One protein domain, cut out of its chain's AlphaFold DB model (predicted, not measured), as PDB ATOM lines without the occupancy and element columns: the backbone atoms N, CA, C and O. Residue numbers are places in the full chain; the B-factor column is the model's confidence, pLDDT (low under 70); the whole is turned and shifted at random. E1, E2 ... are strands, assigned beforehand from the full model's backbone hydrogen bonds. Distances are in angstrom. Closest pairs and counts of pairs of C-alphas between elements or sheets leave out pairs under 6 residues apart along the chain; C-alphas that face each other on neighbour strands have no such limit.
ATOM      1  N   THR A 269     200.785 150.885 186.595       53.16
ATOM      2  CA  THR A 269     199.693 151.639 185.971       53.16
ATOM      3  C   THR A 269     200.228 152.957 185.405       53.16
ATOM      4  O   THR A 269     200.790 153.778 186.133       53.16
ATOM      5  N   GLY A 270     200.049 153.165 184.098       55.53
ATOM      6  CA  GLY A 270     200.344 154.441 183.447       55.53
ATOM      7  C   GLY A 270     199.442 155.555 183.983       55.53
ATOM      8  O   GLY A 270     198.247 155.352 184.198       55.53
ATOM      9  N   ARG A 271     200.008 156.742 184.210       65.12
ATOM     10  CA  ARG A 271     199.280 157.869 184.799       65.12
ATOM     11  C   ARG A 271     198.422 158.585 183.754       65.12
ATOM     12  O   ARG A 271     198.930 159.000 182.718       65.12
ATOM     13  N   ALA A 272     197.139 158.784 184.053       69.25
ATOM     14  CA  ALA A 272     196.267 159.617 183.231       69.25
ATOM     15  C   ALA A 272     196.636 161.106 183.369       69.25
ATOM     16  O   ALA A 272     196.681 161.641 184.482       69.25
ATOM     17  N   SER A 273     196.866 161.777 182.238       80.00
ATOM     18  CA  SER A 273     197.051 163.231 182.171       80.00
ATOM     19  C   SER A 273     195.741 163.970 182.446       80.00
ATOM     20  O   SER A 273     194.681 163.535 181.985       80.00
ATOM     21  N   VAL A 274     195.806 165.133 183.089       87.94
ATOM     22  CA  VAL A 274     194.636 165.997 183.302       87.94
ATOM     23  C   VAL A 274     194.464 166.908 182.089       87.94
ATOM     24  O   VAL A 274     195.394 167.619 181.725       87.94
ATOM     25  N   LYS A 275     193.292 166.916 181.449       90.94
ATOM     26  CA  LYS A 275     193.016 167.820 180.321       90.94
ATOM     27  C   LYS A 275     192.381 169.121 180.815       90.94
ATOM     28  O   LYS A 275     191.412 169.062 181.563       90.94
ATOM     29  N   THR A 276     192.898 170.257 180.350       92.50
ATOM     30  CA  THR A 276     192.267 171.582 180.470       92.50
ATOM     31  C   THR A 276     191.778 172.050 179.097       92.50
ATOM     32  O   THR A 276     192.434 171.819 178.072       92.50
ATOM     33  N   LEU A 277     190.600 172.668 179.075       89.12
ATOM     34  CA  LEU A 277     189.937 173.231 177.904       89.12
ATOM     35  C   LEU A 277     189.943 174.763 178.005       89.12
ATOM     36  O   LEU A 277     189.594 175.324 179.040       89.12
ATOM     37  N   SER A 278     190.320 175.442 176.921       88.19
ATOM     38  CA  SER A 278     190.435 176.907 176.856       88.19
ATOM     39  C   SER A 278     191.371 177.559 177.903       88.19
ATOM     40  O   SER A 278     190.993 178.581 178.487       88.19
ATOM     41  N   PRO A 279     192.589 177.037 178.166       94.25
ATOM     42  CA  PRO A 279     193.573 177.729 178.997       94.25
ATOM     43  C   PRO A 279     194.114 179.003 178.318       94.25
ATOM     44  O   PRO A 279     194.113 179.117 177.093       94.25
ATOM     45  N   THR A 280     194.649 179.938 179.107       95.25
ATOM     46  CA  THR A 280     195.352 181.131 178.590       95.25
ATOM     47  C   THR A 280     196.853 180.990 178.809       95.25
ATOM     48  O   THR A 280     197.285 180.737 179.931       95.25
ATOM     49  N   TYR A 281     197.666 181.206 177.775       95.88
ATOM     50  CA  TYR A 281     199.126 181.090 177.867       95.88
ATOM     51  C   TYR A 281     199.820 182.447 177.998       95.88
ATOM     52  O   TYR A 281     199.396 183.449 177.422       95.88
ATOM     53  N   SER A 282     200.949 182.451 178.702       95.06
ATOM     54  CA  SER A 282     201.984 183.482 178.605       95.06
ATOM     55  C   SER A 282     203.309 182.839 178.177       95.06
ATOM     56  O   SER A 282     203.406 181.617 178.068       95.06
ATOM     57  N   SER A 283     204.356 183.639 177.974       92.06
ATOM     58  CA  SER A 283     205.699 183.133 177.650       92.06
ATOM     59  C   SER A 283     206.311 182.225 178.729       92.06
ATOM     60  O   SER A 283     207.230 181.473 178.413       92.06
ATOM     61  N   SER A 284     205.816 182.267 179.974       93.88
ATOM     62  CA  SER A 284     206.329 181.468 181.100       93.88
ATOM     63  C   SER A 284     205.244 180.826 181.973       93.88
ATOM     64  O   SER A 284     205.546 180.331 183.057       93.88
ATOM     65  N   SER A 285     203.974 180.840 181.560       95.00
ATOM     66  CA  SER A 285     202.881 180.257 182.349       95.00
ATOM     67  C   SER A 285     201.701 179.777 181.508       95.00
ATOM     68  O   SER A 285     201.548 180.142 180.341       95.00
ATOM     69  N   ILE A 286     200.845 178.983 182.146       96.19
ATOM     70  CA  ILE A 286     199.485 178.663 181.715       96.19
ATOM     71  C   ILE A 286     198.519 179.028 182.851       96.19
ATOM     72  O   ILE A 286     198.774 178.720 184.018       96.19
ATOM     73  N   ASN A 287     197.424 179.709 182.517       95.12
ATOM     74  CA  ASN A 287     196.293 179.940 183.408       95.12
ATOM     75  C   ASN A 287     195.178 178.954 183.066       95.12
ATOM     76  O   ASN A 287     194.766 178.848 181.907       95.12
ATOM     77  N   ILE A 288     194.703 178.250 184.083       94.19
ATOM     78  CA  ILE A 288     193.667 177.230 183.986       94.19
ATOM     79  C   ILE A 288     192.321 177.912 184.228       94.19
ATOM     80  O   ILE A 288     192.025 178.351 185.337       94.19
ATOM     81  N   ASN A 289     191.534 178.055 183.163       91.69
ATOM     82  CA  ASN A 289     190.261 178.783 183.180       91.69
ATOM     83  C   ASN A 289     189.043 177.859 183.396       91.69
ATOM     84  O   ASN A 289     187.904 178.317 183.320       91.69
ATOM     85  N   ASP A 290     189.275 176.563 183.611       90.81
ATOM     86  CA  ASP A 290     188.266 175.511 183.708       90.81
ATOM     87  C   ASP A 290     188.440 174.645 184.969       90.81
ATOM     88  O   ASP A 290     189.346 174.843 185.777       90.81
ATOM     89  N   SER A 291     187.553 173.666 185.152       88.62
ATOM     90  CA  SER A 291     187.515 172.798 186.340       88.62
ATOM     91  C   SER A 291     188.536 171.645 186.309       88.62
ATOM     92  O   SER A 291     188.257 170.566 186.836       88.62
ATOM     93  N   ALA A 292     189.691 171.824 185.664       87.94
ATOM     94  CA  ALA A 292     190.727 170.796 185.590       87.94
ATOM     95  C   ALA A 292     191.317 170.490 186.985       87.94
ATOM     96  O   ALA A 292     191.703 171.397 187.721       87.94
ATOM     97  N   ASP A 293     191.422 169.208 187.361       85.62
ATOM     98  CA  ASP A 293     191.956 168.811 188.673       85.62
ATOM     99  C   ASP A 293     193.470 169.053 188.778       85.62
ATOM    100  O   ASP A 293     194.301 168.231 188.380       85.62
ATOM    101  N   LEU A 294     193.846 170.182 189.379       86.19
ATOM    102  CA  LEU A 294     195.247 170.534 189.585       86.19
ATOM    103  C   LEU A 294     195.866 169.906 190.844       86.19
ATOM    104  O   LEU A 294     197.032 170.186 191.141       86.19
ATOM    105  N   SER A 295     195.143 169.078 191.609       81.06
ATOM    106  CA  SER A 295     195.643 168.471 192.859       81.06
ATOM    107  C   SER A 295     196.861 167.569 192.641       81.06
ATOM    108  O   SER A 295     197.684 167.391 193.541       81.06
ATOM    109  N   ARG A 296     197.003 167.020 191.428       71.81
ATOM    110  CA  ARG A 296     198.067 166.081 191.057       71.81
ATOM    111  C   ARG A 296     199.283 166.749 190.394       71.81
ATOM    112  O   ARG A 296     200.290 166.071 190.192       71.81
ATOM    113  N   ILE A 297     199.207 168.033 190.036       81.56
ATOM    114  CA  ILE A 297     200.291 168.752 189.343       81.56
ATOM    115  C   ILE A 297     201.370 169.168 190.347       81.56
ATOM    116  O   ILE A 297     201.061 169.769 191.378       81.56
ATOM    117  N   LYS A 298     202.635 168.868 190.036       79.00
ATOM    118  CA  LYS A 298     203.806 169.179 190.867       79.00
ATOM    119  C   LYS A 298     204.857 169.945 190.061       79.00
ATOM    120  O   LYS A 298     204.831 169.943 188.834       79.00
ATOM    121  N   THR A 299     205.820 170.559 190.746       74.12
ATOM    122  CA  THR A 299     207.088 170.963 190.116       74.12
ATOM    123  C   THR A 299     207.736 169.745 189.445       74.12
ATOM    124  O   THR A 299     207.712 168.651 190.005       74.12
ATOM    125  N   GLY A 300     208.248 169.922 188.226       71.62
ATOM    126  CA  GLY A 300     208.748 168.847 187.361       71.62
ATOM    127  C   GLY A 300     207.679 168.154 186.497       71.62
ATOM    128  O   GLY A 300     208.046 167.478 185.538       71.62
ATOM    129  N   SER A 301     206.373 168.336 186.754       80.94
ATOM    130  CA  SER A 301     205.321 167.841 185.845       80.94
ATOM    131  C   SER A 301     205.483 168.451 184.447       80.94
ATOM    132  O   SER A 301     205.871 169.610 184.299       80.94
ATOM    133  N   ILE A 302     205.139 167.686 183.413       87.38
ATOM    134  CA  ILE A 302     205.235 168.111 182.012       87.38
ATOM    135  C   ILE A 302     203.856 168.511 181.482       87.38
ATOM    136  O   ILE A 302     202.868 167.829 181.743       87.38
ATOM    137  N   ILE A 303     203.776 169.605 180.729       91.44
ATOM    138  CA  ILE A 303     202.561 170.065 180.047       91.44
ATOM    139  C   ILE A 303     202.773 169.966 178.538       91.44
ATOM    140  O   ILE A 303     203.812 170.398 178.040       91.44
ATOM    141  N   LYS A 304     201.776 169.436 177.822       93.75
ATOM    142  CA  LYS A 304     201.750 169.315 176.357       93.75
ATOM    143  C   LYS A 304     200.512 170.019 175.802       93.75
ATOM    144  O   LYS A 304     199.388 169.641 176.134       93.75
ATOM    145  N   THR A 305     200.700 171.051 174.986       95.19
ATOM    146  CA  THR A 305     199.605 171.851 174.406       95.19
ATOM    147  C   THR A 305     199.074 171.229 173.112       95.19
ATOM    148  O   THR A 305     199.762 170.434 172.465       95.19
ATOM    149  N   SER A 306     197.850 171.581 172.701       94.12
ATOM    150  CA  SER A 306     197.256 171.068 171.456       94.12
ATOM    151  C   SER A 306     197.967 171.544 170.182       94.12
ATOM    152  O   SER A 306     197.945 170.835 169.179       94.12
ATOM    153  N   ASP A 307     198.680 172.674 170.235       93.00
ATOM    154  CA  ASP A 307     199.566 173.172 169.171       93.00
ATOM    155  C   ASP A 307     201.021 172.656 169.273       93.00
ATOM    156  O   ASP A 307     201.904 173.106 168.535       93.00
ATOM    157  N   GLY A 308     201.272 171.672 170.146       91.06
ATOM    158  CA  GLY A 308     202.496 170.867 170.166       91.06
ATOM    159  C   GLY A 308     203.674 171.447 170.950       91.06
ATOM    160  O   GLY A 308     204.791 170.944 170.801       91.06
ATOM    161  N   TYR A 309     203.458 172.475 171.775       94.44
ATOM    162  CA  TYR A 309     204.470 172.954 172.715       94.44
ATOM    163  C   TYR A 309     204.510 172.111 173.991       94.44
ATOM    164  O   TYR A 309     203.518 171.533 174.438       94.44
ATOM    165  N   TRP A 310     205.691 172.112 174.591       93.88
ATOM    166  CA  TRP A 310     206.042 171.466 175.839       93.88
ATOM    167  C   TRP A 310     206.520 172.514 176.837       93.88
ATOM    168  O   TRP A 310     207.290 173.401 176.465       93.88
ATOM    169  N   GLY A 311     206.095 172.400 178.092       89.50
ATOM    170  CA  GLY A 311     206.587 173.226 179.195       89.50
ATOM    171  C   GLY A 311     206.699 172.406 180.474       89.50
ATOM    172  O   GLY A 311     205.831 171.574 180.751       89.50
ATOM    173  N   LYS A 312     207.768 172.608 181.247       88.69
ATOM    174  CA  LYS A 312     208.023 171.877 182.496       88.69
ATOM    175  C   LYS A 312     207.681 172.772 183.680       88.69
ATOM    176  O   LYS A 312     208.139 173.910 183.776       88.69
ATOM    177  N   VAL A 313     206.844 172.274 184.585       87.19
ATOM    178  CA  VAL A 313     206.295 173.058 185.697       87.19
ATOM    179  C   VAL A 313     207.392 173.438 186.689       87.19
ATOM    180  O   VAL A 313     208.035 172.574 187.282       87.19
ATOM    181  N   LYS A 314     207.562 174.740 186.928       87.44
ATOM    182  CA  LYS A 314     208.437 175.289 187.975       87.44
ATOM    183  C   LYS A 314     207.706 175.459 189.300       87.44
ATOM    184  O   LYS A 314     208.236 175.091 190.345       87.44
ATOM    185  N   SER A 315     206.492 176.001 189.269       85.69
ATOM    186  CA  SER A 315     205.658 176.194 190.457       85.69
ATOM    187  C   SER A 315     204.175 176.268 190.095       85.69
ATOM    188  O   SER A 315     203.810 176.480 188.937       85.69
ATOM    189  N   LYS A 316     203.312 176.090 191.099       85.94
ATOM    190  CA  LYS A 316     201.858 176.183 190.967       85.94
ATOM    191  C   LYS A 316     201.295 177.148 192.013       85.94
ATOM    192  O   LYS A 316     201.590 177.004 193.194       85.94
ATOM    193  N   SER A 317     200.454 178.071 191.563       83.81
ATOM    194  CA  SER A 317     199.438 178.775 192.353       83.81
ATOM    195  C   SER A 317     198.053 178.282 191.904       83.81
ATOM    196  O   SER A 317     197.962 177.674 190.839       83.81
ATOM    197  N   ASP A 318     196.994 178.513 192.685       82.31
ATOM    198  CA  ASP A 318     195.701 177.802 192.602       82.31
ATOM    199  C   ASP A 318     195.186 177.510 191.185       82.31
ATOM    200  O   ASP A 318     194.809 176.372 190.917       82.31
ATOM    201  N   VAL A 319     195.236 178.496 190.279       89.88
ATOM    202  CA  VAL A 319     194.882 178.353 188.849       89.88
ATOM    203  C   VAL A 319     196.019 178.698 187.872       89.88
ATOM    204  O   VAL A 319     195.880 178.482 186.670       89.88
ATOM    205  N   ILE A 320     197.165 179.197 188.355       92.19
ATOM    206  CA  ILE A 320     198.306 179.606 187.514       92.19
ATOM    207  C   ILE A 320     199.467 178.635 187.704       92.19
ATOM    208  O   ILE A 320     200.054 178.549 188.786       92.19
ATOM    209  N   ILE A 321     199.877 177.976 186.623       94.00
ATOM    210  CA  ILE A 321     201.054 177.110 186.603       94.00
ATOM    211  C   ILE A 321     202.188 177.847 185.883       94.00
ATOM    212  O   ILE A 321     202.048 178.243 184.725       94.00
ATOM    213  N   GLN A 322     203.315 178.041 186.566       95.00
ATOM    214  CA  GLN A 322     204.535 178.609 185.987       95.00
ATOM    215  C   GLN A 322     205.369 177.491 185.356       95.00
ATOM    216  O   GLN A 322     205.545 176.436 185.969       95.00
ATOM    217  N   VAL A 323     205.928 177.739 184.175       92.69
ATOM    218  CA  VAL A 323     206.827 176.820 183.461       92.69
ATOM    219  C   VAL A 323     208.219 177.431 183.277       92.69
ATOM    220  O   VAL A 323     208.424 178.628 183.477       92.69
ATOM    221  N   ASP A 324     209.203 176.602 182.943       86.44
ATOM    222  CA  ASP A 324     210.565 177.032 182.604       86.44
ATOM    223  C   ASP A 324     210.677 177.709 181.234       86.44
ATOM    224  O   ASP A 324     211.513 178.592 181.048       86.44
ATOM    225  N   GLY A 325     209.783 177.347 180.323       89.62
ATOM    226  CA  GLY A 325     209.566 177.965 179.028       89.62
ATOM    227  C   GLY A 325     208.585 177.125 178.218       89.62
ATOM    228  O   GLY A 325     208.032 176.141 178.711       89.62
ATOM    229  N   TRP A 326     208.383 177.508 176.962       94.62
ATOM    230  CA  TRP A 326     207.565 176.757 176.016       94.62
ATOM    231  C   TRP A 326     208.384 176.411 174.780       94.62
ATOM    232  O   TRP A 326     208.911 177.300 174.105       94.62
ATOM    233  N   TYR A 327     208.480 175.115 174.490       91.88
ATOM    234  CA  TYR A 327     209.358 174.565 173.463       91.88
ATOM    235  C   TYR A 327     208.615 173.571 172.572       91.88
ATOM    236  O   TYR A 327     207.936 172.667 173.048       91.88
ATOM    237  N   LYS A 328     208.782 173.708 171.262       90.50
ATOM    238  CA  LYS A 328     208.477 172.676 170.264       90.50
ATOM    239  C   LYS A 328     209.724 172.452 169.410       90.50
ATOM    240  O   LYS A 328     210.695 173.188 169.556       90.50
ATOM    241  N   THR A 329     209.743 171.431 168.557       85.38
ATOM    242  CA  THR A 329     210.948 171.007 167.817       85.38
ATOM    243  C   THR A 329     211.696 172.181 167.162       85.38
ATOM    244  O   THR A 329     211.237 172.737 166.168       85.38
ATOM    245  N   GLY A 330     212.846 172.558 167.735       80.94
ATOM    246  CA  GLY A 330     213.708 173.648 167.258       80.94
ATOM    247  C   GLY A 330     213.216 175.085 167.507       80.94
ATOM    248  O   GLY A 330     213.848 176.012 167.011       80.94
ATOM    249  N   VAL A 331     212.115 175.300 168.239       87.69
ATOM    250  CA  VAL A 331     211.465 176.616 168.396       87.69
ATOM    251  C   VAL A 331     210.987 176.835 169.833       87.69
ATOM    252  O   VAL A 331     210.210 176.038 170.359       87.69
ATOM    253  N   SER A 332     211.376 177.956 170.444       91.38
ATOM    254  CA  SER A 332     210.733 178.484 171.652       91.38
ATOM    255  C   SER A 332     209.683 179.545 171.300       91.38
ATOM    256  O   SER A 332     209.818 180.257 170.303       91.38
ATOM    257  N   GLY A 333     208.622 179.656 172.098       91.94
ATOM    258  CA  GLY A 333     207.579 180.665 171.888       91.94
ATOM    259  C   GLY A 333     206.284 180.368 172.635       91.94
ATOM    260  O   GLY A 333     206.041 179.236 173.034       91.94
ATOM    261  N   THR A 334     205.444 181.386 172.826       95.69
ATOM    262  CA  THR A 334     204.160 181.241 173.528       95.69
ATOM    263  C   THR A 334     203.197 180.324 172.747       95.69
ATOM    264  O   THR A 334     203.027 180.537 171.541       95.69
ATOM    265  N   PRO A 335     202.550 179.339 173.399       95.62
ATOM    266  CA  PRO A 335     201.515 178.514 172.787       95.62
ATOM    267  C   PRO A 335     200.253 179.306 172.444       95.62
ATOM    268  O   PRO A 335     199.915 180.291 173.099       95.62
ATOM    269  N   VAL A 336     199.534 178.833 171.428       93.38
ATOM    270  CA  VAL A 336     198.234 179.368 170.983       93.38
ATOM    271  C   VAL A 336     197.169 178.271 170.841       93.38
ATOM    272  O   VAL A 336     196.128 178.495 170.227       93.38
ATOM    273  N   GLY A 337     197.432 177.076 171.380       89.56
ATOM    274  CA  GLY A 337     196.494 175.954 171.374       89.56
ATOM    275  C   GLY A 337     195.204 176.232 172.155       89.56
ATOM    276  O   GLY A 337     195.161 177.046 173.069       89.56
ATOM    277  N   ASP A 338     194.144 175.506 171.820       93.62
ATOM    278  CA  ASP A 338     192.828 175.571 172.476       93.62
ATOM    279  C   ASP A 338     192.723 174.741 173.773       93.62
ATOM    280  O   ASP A 338     191.729 174.812 174.497       93.62
ATOM    281  N   SER A 339     193.723 173.908 174.057       95.12
ATOM    282  CA  SER A 339     193.717 172.961 175.169       95.12
ATOM    283  C   SER A 339     195.134 172.510 175.523       95.12
ATOM    284  O   SER A 339     196.064 172.620 174.720       95.12
ATOM    285  N   ALA A 340     195.301 171.984 176.735       94.75
ATOM    286  CA  ALA A 340     196.538 171.337 177.160       94.75
ATOM    287  C   ALA A 340     196.254 170.060 177.946       94.75
ATOM    288  O   ALA A 340     195.241 169.937 178.639       94.75
ATOM    289  N   TYR A 341     197.196 169.129 177.869       92.31
ATOM    290  CA  TYR A 341     197.297 168.013 178.789       92.31
ATOM    291  C   TYR A 341     198.380 168.329 179.820       92.31
ATOM    292  O   TYR A 341     199.550 168.528 179.487       92.31
ATOM    293  N   LEU A 342     197.960 168.402 181.075       89.00
ATOM    294  CA  LEU A 342     198.781 168.662 182.244       89.00
ATOM    295  C   LEU A 342     199.248 167.327 182.832       89.00
ATOM    296  O   LEU A 342     198.461 166.384 182.934       89.00
ATOM    297  N   ASP A 343     200.512 167.272 183.254       81.12
ATOM    298  CA  ASP A 343     201.174 166.041 183.703       81.12
ATOM    299  C   ASP A 343     201.101 164.936 182.630       81.12
ATOM    300  O   ASP A 343     200.580 163.839 182.819       81.12
ATOM    301  N   TRP A 344     201.572 165.287 181.435       82.25
ATOM    302  CA  TRP A 344     201.589 164.402 180.280       82.25
ATOM    303  C   TRP A 344     202.744 163.394 180.348       82.25
ATOM    304  O   TRP A 344     203.890 163.760 180.608       82.25
ATOM    305  N   VAL A 345     202.449 162.132 180.025       71.75
ATOM    306  CA  VAL A 345     203.424 161.036 179.942       71.75
ATOM    307  C   VAL A 345     203.393 160.449 178.529       71.75
ATOM    308  O   VAL A 345     202.460 159.737 178.171       71.75
ATOM    309  N   ASP A 346     204.424 160.723 177.721       68.75
ATOM    310  CA  ASP A 346     204.558 160.162 176.359       68.75
ATOM    311  C   ASP A 346     204.882 158.655 176.376       68.75
ATOM    312  O   ASP A 346     204.528 157.924 175.452       68.75
ATOM    313  N   LYS A 347     205.585 158.178 177.413       64.19
ATOM    314  CA  LYS A 347     205.968 156.770 177.577       64.19
ATOM    315  C   LYS A 347     206.138 156.414 179.052       64.19
ATOM    316  O   LYS A 347     206.820 157.120 179.787       64.19
ATOM    317  N   THR A 348     205.577 155.272 179.445       59.84
ATOM    318  CA  THR A 348     205.868 154.597 180.719       59.84
ATOM    319  C   THR A 348     206.807 153.421 180.440       59.84
ATOM    320  O   THR A 348     206.600 152.701 179.464       59.84
ATOM    321  N   TYR A 349     207.834 153.232 181.266       56.00
ATOM    322  CA  TYR A 349     208.733 152.077 181.196       56.00
ATOM    323  C   TYR A 349     208.378 151.098 182.317       56.00
ATOM    324  O   TYR A 349     208.260 151.525 183.464       56.00
ATOM    325  N   LEU A 350     208.233 149.807 181.996       58.59
ATOM    326  CA  LEU A 350     208.134 148.746 183.008       58.59
ATOM    327  C   LEU A 350     209.489 148.527 183.698       58.59
ATOM    328  O   LEU A 350     209.568 148.395 184.914       58.59
ATOM    329  N   GLU A 351     210.557 148.556 182.904       62.66
ATOM    330  CA  GLU A 351     211.940 148.435 183.341       62.66
ATOM    331  C   GLU A 351     212.809 149.398 182.522       62.66
ATOM    332  O   GLU A 351     212.661 149.507 181.302       62.66
ATOM    333  N   ASN A 352     213.707 150.120 183.191       55.94
ATOM    334  CA  ASN A 352     214.716 150.964 182.557       55.94
ATOM    335  C   ASN A 352     215.981 150.948 183.424       55.94
ATOM    336  O   ASN A 352     215.964 151.435 184.554       55.94
ATOM    337  N   LYS A 353     217.064 150.364 182.907       58.16
ATOM    338  CA  LYS A 353     218.352 150.230 183.596       58.16
ATOM    339  C   LYS A 353     219.391 151.099 182.896       58.16
ATOM    340  O   LYS A 353     219.731 150.853 181.742       58.16
ATOM    341  N   VAL A 354     219.915 152.094 183.609       50.41
ATOM    342  CA  VAL A 354     221.036 152.921 183.147       50.41
ATOM    343  C   VAL A 354     222.308 152.411 183.811       50.41
ATOM    344  O   VAL A 354     222.447 152.480 185.029       50.41
ATOM    345  N   MET A 355     223.238 151.896 183.009       55.12
ATOM    346  CA  MET A 355     224.551 151.465 183.482       55.12
ATOM    347  C   MET A 355     225.569 152.577 183.241       55.12
ATOM    348  O   MET A 355     225.857 152.922 182.095       55.12
ATOM    349  N   TRP A 356     226.110 153.138 184.321       47.72
ATOM    350  CA  TRP A 356     227.201 154.105 184.254       47.72
ATOM    351  C   TRP A 356     228.547 153.386 184.359       47.72
ATOM    352  O   TRP A 356     228.742 152.537 185.226       47.72
ATOM    353  N   ILE A 357     229.460 153.716 183.448       63.06
ATOM    354  CA  ILE A 357     230.790 153.117 183.336       63.06
ATOM    355  C   ILE A 357     231.784 154.281 183.431       63.06
ATOM    356  O   ILE A 357     231.741 155.155 182.560       63.06
ATOM    357  N   PRO A 358     232.632 154.350 184.471       52.88
ATOM    358  CA  PRO A 358     233.593 155.436 184.606       52.88
ATOM    359  C   PRO A 358     234.730 155.300 183.584       52.88
ATOM    360  O   PRO A 358     235.065 154.205 183.133       52.88
ATOM    361  N   ASP A 359     235.369 156.420 183.266       52.62
ATOM    362  CA  ASP A 359     236.559 156.512 182.405       52.62
ATOM    363  C   ASP A 359     237.780 155.745 182.953       52.62
ATOM    364  O   ASP A 359     238.661 155.337 182.198       52.62
ATOM    365  N   THR A 360     237.797 155.496 184.261       68.81
ATOM    366  CA  THR A 360     238.785 154.684 184.986       68.81
ATOM    367  C   THR A 360     238.504 153.174 184.963       68.81
ATOM    368  O   THR A 360     239.256 152.407 185.565       68.81
ATOM    369  N   TYR A 361     237.447 152.706 184.287       70.69
ATOM    370  CA  TYR A 361     237.092 151.284 184.249       70.69
ATOM    371  C   TYR A 361     238.108 150.437 183.459       70.69
ATOM    372  O   TYR A 361     238.323 150.641 182.267       70.69
ATOM    373  N   THR A 362     238.695 149.432 184.116       76.56
ATOM    374  CA  THR A 362     239.755 148.565 183.558       76.56
ATOM    375  C   THR A 362     239.279 147.178 183.107       76.56
ATOM    376  O   THR A 362     240.083 146.375 182.631       76.56
ATOM    377  N   GLY A 363     237.990 146.858 183.264       68.75
ATOM    378  CA  GLY A 363     237.446 145.545 182.913       68.75
ATOM    379  C   GLY A 363     237.283 145.336 181.403       68.75
ATOM    380  O   GLY A 363     237.017 146.264 180.645       68.75
ATOM    381  N   SER A 364     237.421 144.088 180.953       62.06
ATOM    382  CA  SER A 364     237.383 143.729 179.525       62.06
ATOM    383  C   SER A 364     235.987 143.407 178.974       62.06
ATOM    384  O   SER A 364     235.842 143.215 177.767       62.06
ATOM    385  N   LYS A 365     234.964 143.315 179.835       56.47
ATOM    386  CA  LYS A 365     233.569 143.005 179.479       56.47
ATOM    387  C   LYS A 365     232.602 143.675 180.445       56.47
ATOM    388  O   LYS A 365     232.881 143.744 181.637       56.47
ATOM    389  N   ILE A 366     231.450 144.098 179.932       54.78
ATOM    390  CA  ILE A 366     230.373 144.738 180.694       54.78
ATOM    391  C   ILE A 366     229.044 144.166 180.189       54.78
ATOM    392  O   ILE A 366     228.845 144.073 178.979       54.78
ATOM    393  N   VAL A 367     228.151 143.772 181.101       58.84
ATOM    394  CA  VAL A 367     226.856 143.149 180.786       58.84
ATOM    395  C   VAL A 367     225.752 143.921 181.510       58.84
ATOM    396  O   VAL A 367     225.734 143.968 182.735       58.84
ATOM    397  N   GLY A 368     224.859 144.567 180.752       57.25
ATOM    398  CA  GLY A 368     223.830 145.468 181.302       57.25
ATOM    399  C   GLY A 368     222.659 144.755 181.988       57.25
ATOM    400  O   GLY A 368     222.104 145.264 182.960       57.25
ATOM    401  N   ALA A 369     222.297 143.577 181.481       60.31
ATOM    402  CA  ALA A 369     221.385 142.620 182.094       60.31
ATOM    403  C   ALA A 369     221.608 141.247 181.442       60.31
ATOM    404  O   ALA A 369     221.834 141.173 180.235       60.31
ATOM    405  N   GLU A 370     221.506 140.179 182.227       55.19
ATOM    406  CA  GLU A 370     221.579 138.785 181.782       55.19
ATOM    407  C   GLU A 370     220.435 138.028 182.466       55.19
ATOM    408  O   GLU A 370     220.158 138.263 183.644       55.19
ATOM    409  N   TRP A 371     219.690 137.230 181.700       59.97
ATOM    410  CA  TRP A 371     218.442 136.589 182.132       59.97
ATOM    411  C   TRP A 371     218.566 135.078 181.910       59.97
ATOM    412  O   TRP A 371     218.000 134.521 180.969       59.97
ATOM    413  N   ASP A 372     219.365 134.430 182.756       55.75
ATOM    414  CA  ASP A 372     219.632 132.993 182.681       55.75
ATOM    415  C   ASP A 372     218.579 132.167 183.426       55.75
ATOM    416  O   ASP A 372     218.370 132.313 184.632       55.75
ATOM    417  N   PHE A 373     217.969 131.215 182.720       59.59
ATOM    418  CA  PHE A 373     216.957 130.320 183.277       59.59
ATOM    419  C   PHE A 373     217.505 128.900 183.449       59.59
ATOM    420  O   PHE A 373     217.389 128.050 182.556       59.59
ATOM    421  N   TYR A 374     218.072 128.612 184.625       55.88
ATOM    422  CA  TYR A 374     218.458 127.255 185.023       55.88
ATOM    423  C   TYR A 374     217.337 126.540 185.793       55.88
ATOM    424  O   TYR A 374     217.113 126.762 186.977       55.88
ATOM    425  N   ASN A 375     216.656 125.620 185.119       59.41
ATOM    426  CA  ASN A 375     215.766 124.631 185.713       59.41
ATOM    427  C   ASN A 375     216.544 123.319 185.956       59.41
ATOM    428  O   ASN A 375     217.012 122.691 185.001       59.41
ATOM    429  N   ALA A 376     216.666 122.940 187.232       57.56
ATOM    430  CA  ALA A 376     217.327 121.723 187.715       57.56
ATOM    431  C   ALA A 376     216.403 120.486 187.753       57.56
ATOM    432  O   ALA A 376     216.862 119.383 188.048       57.56
ATOM    433  N   SER A 377     215.101 120.656 187.500       56.25
ATOM    434  CA  SER A 377     214.138 119.560 187.496       56.25
ATOM    435  C   SER A 377     214.260 118.734 186.221       56.25
ATOM    436  O   SER A 377     214.052 119.232 185.115       56.25
ATOM    437  N   LEU A 378     214.504 117.434 186.395       58.62
ATOM    438  CA  LEU A 378     214.571 116.443 185.318       58.62
ATOM    439  C   LEU A 378     213.218 116.197 184.618       58.62
ATOM    440  O   LEU A 378     213.173 115.448 183.647       58.62
TER     441      LEU A 378
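What this domain is: This is residues 269 to 378 of the 586 residues of an uncharacterized protein of Pluralibacter gergoviae (UniProt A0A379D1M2). With little regular structure, the domain is a small head, one six-stranded sheet curled like part of a barrel, and a long tail, residues 343 to 378, that makes the length; residues 358 to 365 and 370 to 378 stick out. The 110 printed residues hold no named helix and strands E1 to E6, 26 residues, all strand; the antiparallel sheet runs E1 E6 E3 E4 E5 E2. The whole is extended, radius of gyration of the C-alphas 20.8 A, spanning 65 by 40 by 23 A.

How they stand to each other: Edge strand E1, residues 274 to 277, is antiparallel to E6, residues 339 to 342, at 161 degrees; N 274 and O 342, 2.9 A, are within hydrogen-bond range. E3, residues 302 to 305, and E4, residues 310 to 316, form a hairpin, with N 303 and O 311 within hydrogen-bond range at 2.8 A. E3, E4 and E5, residues 320 to 323, form a meander, each the antiparallel neighbour of the one before. With edge strand E2, residues 285 to 287, before it, or E6 after it, this is a Greek key, its first strand the antiparallel neighbour of its fourth.

Where its parts are: E1 begins at C-alpha 274 (194.636, 165.997, 183.302); E4 is 16.4 A long; E6 ends at C-alpha 342 (198.781, 168.662, 182.244).

The domain as a whole: The farthest C-alphas, Ser 282 and Leu 378, are 68.5 A apart. The printed part has no cut; links E2 to E3 and E5 to E6 are long. Model pLDDT is under 70 for residues 269 to 272, 346 to 360 and 363 to 378.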